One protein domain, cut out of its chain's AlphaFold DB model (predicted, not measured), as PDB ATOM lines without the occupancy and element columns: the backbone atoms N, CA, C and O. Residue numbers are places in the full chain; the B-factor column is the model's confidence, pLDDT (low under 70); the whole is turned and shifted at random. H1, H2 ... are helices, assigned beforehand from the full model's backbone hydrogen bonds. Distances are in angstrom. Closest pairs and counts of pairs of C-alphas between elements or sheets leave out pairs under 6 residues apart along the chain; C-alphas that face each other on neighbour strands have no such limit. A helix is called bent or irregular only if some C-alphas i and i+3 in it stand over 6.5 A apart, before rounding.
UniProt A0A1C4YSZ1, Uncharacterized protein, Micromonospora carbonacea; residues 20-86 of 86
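AT A GLANCE: This is residues 20 to 86 of the 86 residues of an uncharacterized protein of Micromonospora carbonacea (UniProt A0A1C4YSZ1). What does one see first? A helical hairpin, loosely formed, in which the long helix H2 and the helix H1 run side by side in opposite ways and meet near the end away from their link, while the small helix H3 stands off beyond the far end of H2. Residues 72 to 86 stick out as a tail, which runs on in much the same direction as H2 and adds to the length. What are the figures? The printed part has 67 residues with three named helices, in the order H1, H2, H3, and no named strand; the class is all helix. The whole is extended, with a radius of gyration of the C-alphas of 18.2 A and spans of 62 by 21 by 11 A.

IN THESE COORDINATES: Where is the longest helix? H2 holds residues 46 to 69 and measures 34.7 A from first to last C-alpha, beginning with C-alpha 46 at (-12.725, 36.948, 29.697). It has a kink of 25 degrees near residue 57. H2 is neither bent nor irregular, but only just: C-alphas 58 and 61 are 6.1 A apart. Where are the other two? H1 holds residues 20 to 39, 27.5 A long, with C-alpha 20 at (-38.291, 19.584, 41.300). H3 holds residues 75 to 84, 14.4 A long, and ends with C-alpha 84 at (-43.061, -8.392, 45.260).

HOW THE PARTS SIT: How does H2 stand to H1? They touch, with 5 pairs of C-alphas within 8 A, the closest being those of Val 23 and Val 64 at 6.4 A; H1 touches H2 with residues 23 to 27 alone, and H2 touches H1 with residues 60 to 68 alone. They form a helical hairpin, running opposite ways at a shallow tilt of 18 degrees, centre to centre 11.8 A. What does H3 touch? It touches no helix and is apart from both H1 and H2. What do the backbones show? Every O i to N i+4 pair is within hydrogen-bond range in H1 and H3, and 19 of 20 are in H2.

THE WHOLE: How far does it reach? The two C-alphas farthest apart are those of Pro 43 and Arg 86, at 62.7 A. Without residues 72 to 86, which stand free, the body has 52 residues and spans 38 by 19 by 10 A. Is there a cut or a long link? The printed part has no cut; the link from H2 to H3 is tight and that from H1 to H2 is short. Where is confidence low? The mean pLDDT of the printed part is 75.5, and 12 residues are under 70, among them residues 20 to 22 and 41 to 43.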
ATOM      1  N   LEU A  20     -38.509  18.581  42.327       65.31
ATOM      2  CA  LEU A  20     -38.291  19.584  41.300       65.31
ATOM      3  C   LEU A  20     -38.249  20.998  41.894       65.31
ATOM      4  O   LEU A  20     -37.361  21.762  41.528       65.31
ATOM      5  N   LEU A  21     -39.110  21.324  42.866       69.12
ATOM      6  CA  LEU A  21     -39.048  22.620  43.554       69.12
ATOM      7  C   LEU A  21     -37.821  22.734  44.460       69.12
ATOM      8  O   LEU A  21     -37.188  23.785  44.501       69.12
ATOM      9  N   THR A  22     -37.431  21.651  45.140       67.69
ATOM     10  CA  THR A  22     -36.240  21.671  46.008       67.69
ATOM     11  C   THR A  22     -34.960  21.823  45.182       67.69
ATOM     12  O   THR A  22     -34.138  22.701  45.432       67.69
ATOM     13  N   VAL A  23     -34.793  20.981  44.165       71.44
ATOM     14  CA  VAL A  23     -33.594  20.946  43.320       71.44
ATOM     15  C   VAL A  23     -33.531  22.160  42.391       71.44
ATOM     16  O   VAL A  23     -32.478  22.790  42.260       71.44
ATOM     17  N   GLY A  24     -34.660  22.520  41.775       68.75
ATOM     18  CA  GLY A  24     -34.788  23.723  40.957       68.75
ATOM     19  C   GLY A  24     -34.528  24.986  41.773       68.75
ATOM     20  O   GLY A  24     -33.788  25.853  41.316       68.75
ATOM     21  N   GLY A  25     -35.027  25.050  43.013       76.44
ATOM     22  CA  GLY A  25     -34.761  26.150  43.940       76.44
ATOM     23  C   GLY A  25     -33.279  26.305  44.285       76.44
ATOM     24  O   GLY A  25     -32.744  27.407  44.182       76.44
ATOM     25  N   VAL A  26     -32.580  25.211  44.618       72.25
ATOM     26  CA  VAL A  26     -31.126  25.241  44.891       72.25
ATOM     27  C   VAL A  26     -30.335  25.691  43.657       72.25
ATOM     28  O   VAL A  26     -29.411  26.495  43.769       72.25
ATOM     29  N   THR A  27     -30.728  25.221  42.472       71.00
ATOM     30  CA  THR A  27     -30.079  25.592  41.205       71.00
ATOM     31  C   THR A  27     -30.286  27.075  40.887       71.00
ATOM     32  O   THR A  27     -29.329  27.780  40.567       71.00
ATOM     33  N   ALA A  28     -31.519  27.570  41.033       72.31
ATOM     34  CA  ALA A  28     -31.862  28.974  40.828       72.31
ATOM     35  C   ALA A  28     -31.143  29.896  41.827       72.31
ATOM     36  O   ALA A  28     -30.633  30.943  41.433       72.31
ATOM     37  N   ALA A  29     -31.034  29.490  43.096       75.25
ATOM     38  CA  ALA A  29     -30.295  30.235  44.114       75.25
ATOM     39  C   ALA A  29     -28.795  30.330  43.783       75.25
ATOM     40  O   ALA A  29     -28.211  31.409  43.884       75.25
ATOM     41  N   GLY A  30     -28.179  29.231  43.330       76.56
ATOM     42  CA  GLY A  30     -26.781  29.228  42.888       76.56
ATOM     43  C   GLY A  30     -26.542  30.150  41.690       76.56
ATOM     44  O   GLY A  30     -25.615  30.959  41.709       76.56
ATOM     45  N   ALA A  31     -27.417  30.088  40.682       73.62
ATOM     46  CA  ALA A  31     -27.363  30.985  39.531       73.62
ATOM     47  C   ALA A  31     -27.511  32.460  39.946       73.62
ATOM     48  O   ALA A  31     -26.728  33.299  39.506       73.62
ATOM     49  N   ALA A  32     -28.451  32.770  40.845       76.38
ATOM     50  CA  ALA A  32     -28.670  34.125  41.341       76.38
ATOM     51  C   ALA A  32     -27.433  34.695  42.056       76.38
ATOM     52  O   ALA A  32     -27.041  35.827  41.781       76.38
ATOM     53  N   VAL A  33     -26.776  33.911  42.920       78.75
ATOM     54  CA  VAL A  33     -25.552  34.348  43.615       78.75
ATOM     55  C   VAL A  33     -24.426  34.639  42.623       78.75
ATOM     56  O   VAL A  33     -23.788  35.687  42.714       78.75
ATOM     57  N   LEU A  34     -24.206  33.755  41.648       73.00
ATOM     58  CA  LEU A  34     -23.186  33.960  40.618       73.00
ATOM     59  C   LEU A  34     -23.475  35.209  39.772       73.00
ATOM     60  O   LEU A  34     -22.569  36.006  39.531       73.00
ATOM     61  N   SER A  35     -24.733  35.423  39.376       71.44
ATOM     62  CA  SER A  35     -25.143  36.626  38.644       71.44
ATOM     63  C   SER A  35     -24.930  37.906  39.452       71.44
ATOM     64  O   SER A  35     -24.459  38.891  38.888       71.44
ATOM     65  N   LEU A  36     -25.216  37.903  40.759       74.19
ATOM     66  CA  LEU A  36     -24.969  39.059  41.630       74.19
ATOM     67  C   LEU A  36     -23.470  39.363  41.739       74.19
ATOM     68  O   LEU A  36     -23.075  40.515  41.592       74.19
ATOM     69  N   LEU A  37     -22.623  38.348  41.937       69.06
ATOM     70  CA  LEU A  37     -21.169  38.535  42.035       69.06
ATOM     71  C   LEU A  37     -20.564  39.133  40.756       69.06
ATOM     72  O   LEU A  37     -19.684  39.988  40.837       69.06
ATOM     73  N   VAL A  38     -21.062  38.728  39.583       72.06
ATOM     74  CA  VAL A  38     -20.666  39.324  38.296       72.06
ATOM     75  C   VAL A  38     -21.203  40.753  38.164       72.06
ATOM     76  O   VAL A  38     -20.458  41.654  37.783       72.06
ATOM     77  N   ALA A  39     -22.472  40.986  38.507       66.75
ATOM     78  CA  ALA A  39     -23.117  42.294  38.376       66.75
ATOM     79  C   ALA A  39     -22.504  43.368  39.293       66.75
ATOM     80  O   ALA A  39     -22.413  44.527  38.895       66.75
ATOM     81  N   PHE A  40     -22.053  42.991  40.493       76.19
ATOM     82  CA  PHE A  40     -21.416  43.902  41.453       76.19
ATOM     83  C   PHE A  40     -19.900  44.065  41.254       76.19
ATOM     84  O   PHE A  40     -19.230  44.662  42.096       76.19
ATOM     85  N   GLY A  41     -19.368  43.620  40.113       57.94
ATOM     86  CA  GLY A  41     -18.098  44.130  39.609       57.94
ATOM     87  C   GLY A  41     -16.857  43.423  40.135       57.94
ATOM     88  O   GLY A  41     -15.815  44.066  40.251       57.94
ATOM     89  N   LEU A  42     -16.922  42.111  40.406       68.50
ATOM     90  CA  LEU A  42     -15.691  41.319  40.437       68.50
ATOM     91  C   LEU A  42     -15.014  41.477  39.063       68.50
ATOM     92  O   LEU A  42     -15.627  41.105  38.059       68.50
ATOM     93  N   PRO A  43     -13.795  42.039  38.969       66.50
ATOM     94  CA  PRO A  43     -13.104  42.144  37.695       66.50
ATOM     95  C   PRO A  43     -12.652  40.741  37.290       66.50
ATOM     96  O   PRO A  43     -11.586  40.273  37.682       66.50
ATOM     97  N   VAL A  44     -13.504  40.048  36.544       70.25
ATOM     98  CA  VAL A  44     -13.186  38.766  35.921       70.25
ATOM     99  C   VAL A  44     -12.706  39.025  34.504       70.25
ATOM    100  O   VAL A  44     -13.394  39.669  33.712       70.25
ATOM    101  N   SER A  45     -11.518  38.522  34.177       81.94
ATOM    102  CA  SER A  45     -11.058  38.497  32.791       81.94
ATOM    103  C   SER A  45     -11.972  37.603  31.942       81.94
ATOM    104  O   SER A  45     -12.666  36.725  32.464       81.94
ATOM    105  N   ALA A  46     -11.954  37.786  30.620       81.62
ATOM    106  CA  ALA A  46     -12.725  36.948  29.697       81.62
ATOM    107  C   ALA A  46     -12.402  35.447  29.860       81.62
ATOM    108  O   ALA A  46     -13.296  34.597  29.805       81.62
ATOM    109  N   ASP A  47     -11.140  35.126  30.153       83.44
ATOM    110  CA  ASP A  47     -10.692  33.755  30.407       83.44
ATOM    111  C   ASP A  47     -11.285  33.201  31.708       83.44
ATOM    112  O   ASP A  47     -11.756  32.063  31.749       83.44
ATOM    113  N   GLN A  48     -11.335  34.014  32.768       77.06
ATOM    114  CA  GLN A  48     -11.941  33.622  34.041       77.06
ATOM    115  C   GLN A  48     -13.455  33.444  33.915       77.06
ATOM    116  O   GLN A  48     -14.008  32.501  34.481       77.06
ATOM    117  N   GLN A  49     -14.129  34.301  33.144       77.56
ATOM    118  CA  GLN A  49     -15.555  34.158  32.861       77.56
ATOM    119  C   GLN A  49     -15.842  32.847  32.115       77.56
ATOM    120  O   GLN A  49     -16.749  32.105  32.491       77.56
ATOM    121  N   THR A  50     -15.024  32.519  31.112       77.94
ATOM    122  CA  THR A  50     -15.125  31.261  30.357       77.94
ATOM    123  C   THR A  50     -14.878  30.044  31.255       77.94
ATOM    124  O   THR A  50     -15.648  29.081  31.219       77.94
ATOM    125  N   ALA A  51     -13.855  30.098  32.113       74.31
ATOM    126  CA  ALA A  51     -13.547  29.032  33.062       74.31
ATOM    127  C   ALA A  51     -14.671  28.818  34.090       74.31
ATOM    128  O   ALA A  51     -15.040  27.676  34.366       74.31
ATOM    129  N   LEU A  52     -15.259  29.897  34.619       75.75
ATOM    130  CA  LEU A  52     -16.392  29.825  35.543       75.75
ATOM    131  C   LEU A  52     -17.631  29.223  34.877       75.75
ATOM    132  O   LEU A  52     -18.271  28.357  35.471       75.75
ATOM    133  N   LEU A  53     -17.946  29.619  33.639       74.44
ATOM    134  CA  LEU A  53     -19.055  29.031  32.882       74.44
ATOM    135  C   LEU A  53     -18.846  27.528  32.652       74.44
ATOM    136  O   LEU A  53     -19.767  26.746  32.884       74.44
ATOM    137  N   GLY A  54     -17.633  27.115  32.267       77.31
ATOM    138  CA  GLY A  54     -17.288  25.702  32.099       77.31
ATOM    139  C   GLY A  54     -17.386  24.907  33.404       77.31
ATOM    140  O   GLY A  54     -17.963  23.820  33.430       77.31
ATOM    141  N   LEU A  55     -16.888  25.469  34.507       79.88
ATOM    142  CA  LEU A  55     -16.963  24.849  35.827       79.88
ATOM    143  C   LEU A  55     -18.417  24.675  36.284       79.88
ATOM    144  O   LEU A  55     -18.802  23.587  36.712       79.88
ATOM    145  N   VAL A  56     -19.232  25.726  36.175       77.44
ATOM    146  CA  VAL A  56     -20.646  25.704  36.576       77.44
ATOM    147  C   VAL A  56     -21.437  24.715  35.723       77.44
ATOM    148  O   VAL A  56     -22.230  23.953  36.276       77.44
ATOM    149  N   ALA A  57     -21.179  24.657  34.414       74.75
ATOM    150  CA  ALA A  57     -21.836  23.717  33.508       74.75
ATOM    151  C   ALA A  57     -21.616  22.244  33.899       74.75
ATOM    152  O   ALA A  57     -22.485  21.414  33.640       74.75
ATOM    153  N   VAL A  58     -20.492  21.912  34.545       76.69
ATOM    154  CA  VAL A  58     -20.173  20.542  34.981       76.69
ATOM    155  C   VAL A  58     -20.566  20.298  36.437       76.69
ATOM    156  O   VAL A  58     -21.198  19.288  36.755       76.69
ATOM    157  N   LEU A  59     -20.206  21.213  37.340       75.81
ATOM    158  CA  LEU A  59     -20.407  21.020  38.774       75.81
ATOM    159  C   LEU A  59     -21.864  21.194  39.195       75.81
ATOM    160  O   LEU A  59     -22.315  20.451  40.065       75.81
ATOM    161  N   ALA A  60     -22.618  22.119  38.594       75.94
ATOM    162  CA  ALA A  60     -24.008  22.329  38.995       75.94
ATOM    163  C   ALA A  60     -24.881  21.077  38.755       75.94
ATOM    164  O   ALA A  60     -25.532  20.639  39.708       75.94
ATOM    165  N   PRO A  61     -24.845  20.409  37.578       66.94
ATOM    166  CA  PRO A  61     -25.565  19.148  37.378       66.94
ATOM    167  C   PRO A  61     -25.100  18.021  38.308       66.94
ATOM    168  O   PRO A  61     -25.927  17.248  38.788       66.94
ATOM    169  N   LEU A  62     -23.795  17.929  38.598       76.12
ATOM    170  CA  LEU A  62     -23.235  16.924  39.513       76.12
ATOM    171  C   LEU A  62     -23.742  17.105  40.947       76.12
ATOM    172  O   LEU A  62     -24.193  16.142  41.568       76.12
ATOM    173  N   VAL A  63     -23.705  18.334  41.464       77.69
ATOM    174  CA  VAL A  63     -24.215  18.665  42.801       77.69
ATOM    175  C   VAL A  63     -25.707  18.357  42.885       77.69
ATOM    176  O   VAL A  63     -26.145  17.689  43.823       77.69
ATOM    177  N   VAL A  64     -26.476  18.762  41.874       77.56
ATOM    178  CA  VAL A  64     -27.901  18.437  41.766       77.56
ATOM    179  C   VAL A  64     -28.129  16.925  41.794       77.56
ATOM    180  O   VAL A  64     -28.959  16.454  42.568       77.56
ATOM    181  N   ALA A  65     -27.377  16.155  41.007       73.75
ATOM    182  CA  ALA A  65     -27.511  14.704  40.958       73.75
ATOM    183  C   ALA A  65     -27.219  14.051  42.319       73.75
ATOM    184  O   ALA A  65     -27.968  13.175  42.749       73.75
ATOM    185  N   VAL A  66     -26.173  14.492  43.025       78.38
ATOM    186  CA  VAL A  66     -25.821  13.973  44.358       78.38
ATOM    187  C   VAL A  66     -26.908  14.297  45.384       78.38
ATOM    188  O   VAL A  66     -27.338  13.405  46.118       78.38
ATOM    189  N   LEU A  67     -27.395  15.540  45.409       75.50
ATOM    190  CA  LEU A  67     -28.435  15.967  46.350       75.50
ATOM    191  C   LEU A  67     -29.783  15.290  46.064       75.50
ATOM    192  O   LEU A  67     -30.488  14.890  46.994       75.50
ATOM    193  N   ALA A  68     -30.132  15.116  44.788       73.88
ATOM    194  CA  ALA A  68     -31.368  14.462  44.377       73.88
ATOM    195  C   ALA A  68     -31.331  12.942  44.600       73.88
ATOM    196  O   ALA A  68     -32.358  12.348  44.922       73.88
ATOM    197  N   ARG A  69     -30.165  12.293  44.493       76.38
ATOM    198  CA  ARG A  69     -30.044  10.826  44.588       76.38
ATOM    199  C   ARG A  69     -30.590  10.244  45.893       76.38
ATOM    200  O   ARG A  69     -31.153   9.157  45.874       76.38
ATOM    201  N   GLY A  70     -30.453  10.954  47.012       73.25
ATOM    202  CA  GLY A  70     -31.002  10.525  48.306       73.25
ATOM    203  C   GLY A  70     -32.498  10.804  48.489       73.25
ATOM    204  O   GLY A  70     -33.052  10.483  49.538       73.25
ATOM    205  N   ARG A  71     -33.146  11.452  47.516       68.25
ATOM    206  CA  ARG A  71     -34.528  11.952  47.611       68.25
ATOM    207  C   ARG A  71     -35.459  11.395  46.541       68.25
ATOM    208  O   ARG A  71     -36.656  11.650  46.607       68.25
ATOM    209  N   VAL A  72     -34.939  10.626  45.585       74.44
ATOM    210  CA  VAL A  72     -35.731  10.004  44.520       74.44
ATOM    211  C   VAL A  72     -35.468   8.501  44.510       74.44
ATOM    212  O   VAL A  72     -34.319   8.065  44.451       74.44
ATOM    213  N   TYR A  73     -36.531   7.697  44.569       77.94
ATOM    214  CA  TYR A  73     -36.413   6.248  44.405       77.94
ATOM    215  C   TYR A  73     -36.027   5.913  42.965       77.94
ATOM    216  O   TYR A  73     -36.551   6.499  42.017       77.94
ATOM    217  N   SER A  74     -35.131   4.938  42.792       77.44
ATOM    218  CA  SER A  74     -34.781   4.473  41.451       77.44
ATOM    219  C   SER A  74     -35.967   3.728  40.813       77.44
ATOM    220  O   SER A  74     -36.682   3.011  41.523       77.44
ATOM    221  N   PRO A  75     -36.161   3.812  39.483       74.56
ATOM    222  CA  PRO A  75     -37.181   3.021  38.789       74.56
ATOM    223  C   PRO A  75     -37.058   1.514  39.052       74.56
ATOM    224  O   PRO A  75     -38.066   0.825  39.163       74.56
ATOM    225  N   ALA A  76     -35.830   1.011  39.226       75.88
ATOM    226  CA  ALA A  76     -35.561  -0.381  39.581       75.88
ATOM    227  C   ALA A  76     -36.091  -0.742  40.980       75.88
ATOM    228  O   ALA A  76     -36.677  -1.806  41.158       75.88
ATOM    229  N   THR A  77     -35.952   0.158  41.959       83.62
ATOM    230  CA  THR A  77     -36.515  -0.021  43.309       83.62
ATOM    231  C   THR A  77     -38.039  -0.086  43.260       83.62
ATOM    232  O   THR A  77     -38.641  -0.948  43.894       83.62
ATOM    233  N   VAL A  78     -38.675   0.790  42.477       82.81
ATOM    234  CA  VAL A  78     -40.134   0.771  42.299       82.81
ATOM    235  C   VAL A  78     -40.584  -0.511  41.587       82.81
ATOM    236  O   VAL A  78     -41.564  -1.124  42.006       82.81
ATOM    237  N   ALA A  79     -39.858  -0.953  40.557       84.44
ATOM    238  CA  ALA A  79     -40.154  -2.190  39.835       84.44
ATOM    239  C   ALA A  79     -40.059  -3.437  40.735       84.44
ATOM    240  O   ALA A  79     -40.960  -4.273  40.690       84.44
ATOM    241  N   ASP A  80     -39.034  -3.536  41.591       86.75
ATOM    242  CA  ASP A  80     -38.886  -4.639  42.558       86.75
ATOM    243  C   ASP A  80     -40.027  -4.649  43.590       86.75
ATOM    244  O   ASP A  80     -40.630  -5.690  43.854       86.75
ATOM    245  N   LEU A  81     -40.405  -3.479  44.119       88.38
ATOM    246  CA  LEU A  81     -41.534  -3.364  45.051       88.38
ATOM    247  C   LEU A  81     -42.870  -3.771  44.408       88.38
ATOM    248  O   LEU A  81     -43.683  -4.433  45.054       88.38
ATOM    249  N   LEU A  82     -43.101  -3.405  43.143       91.56
ATOM    250  CA  LEU A  82     -44.301  -3.810  42.400       91.56
ATOM    251  C   LEU A  82     -44.309  -5.310  42.085       91.56
ATOM    252  O   LEU A  82     -45.372  -5.928  42.136       91.56
ATOM    253  N   ALA A  83     -43.144  -5.892  41.786       88.62
ATOM    254  CA  ALA A  83     -42.999  -7.321  41.533       88.62
ATOM    255  C   ALA A  83     -43.272  -8.162  42.789       88.62
ATOM    256  O   ALA A  83     -43.933  -9.187  42.690       88.62
ATOM    257  N   ARG A  84     -42.837  -7.704  43.971       87.31
ATOM    258  CA  ARG A  84     -43.061  -8.392  45.260       87.31
ATOM    259  C   ARG A  84     -44.493  -8.295  45.799       87.31
ATOM    260  O   ARG A  84     -44.831  -9.021  46.729       87.31
ATOM    261  N   ARG A  85     -45.308  -7.362  45.290       84.62
ATOM    262  CA  ARG A  85     -46.700  -7.145  45.733       84.62
ATOM    263  C   ARG A  85     -47.722  -8.003  44.969       84.62
ATOM    264  O   ARG A  85     -48.881  -8.037  45.377       84.62
ATOM    265  N   ARG A  86     -47.325  -8.626  43.857       62.91
ATOM    266  CA  ARG A  86     -48.141  -9.593  43.107       62.91
ATOM    267  C   ARG A  86     -47.894 -11.002  43.618       62.91
ATOM    268  O   ARG A  86     -48.868 -11.779  43.578       62.91
TER     269      ARG A  86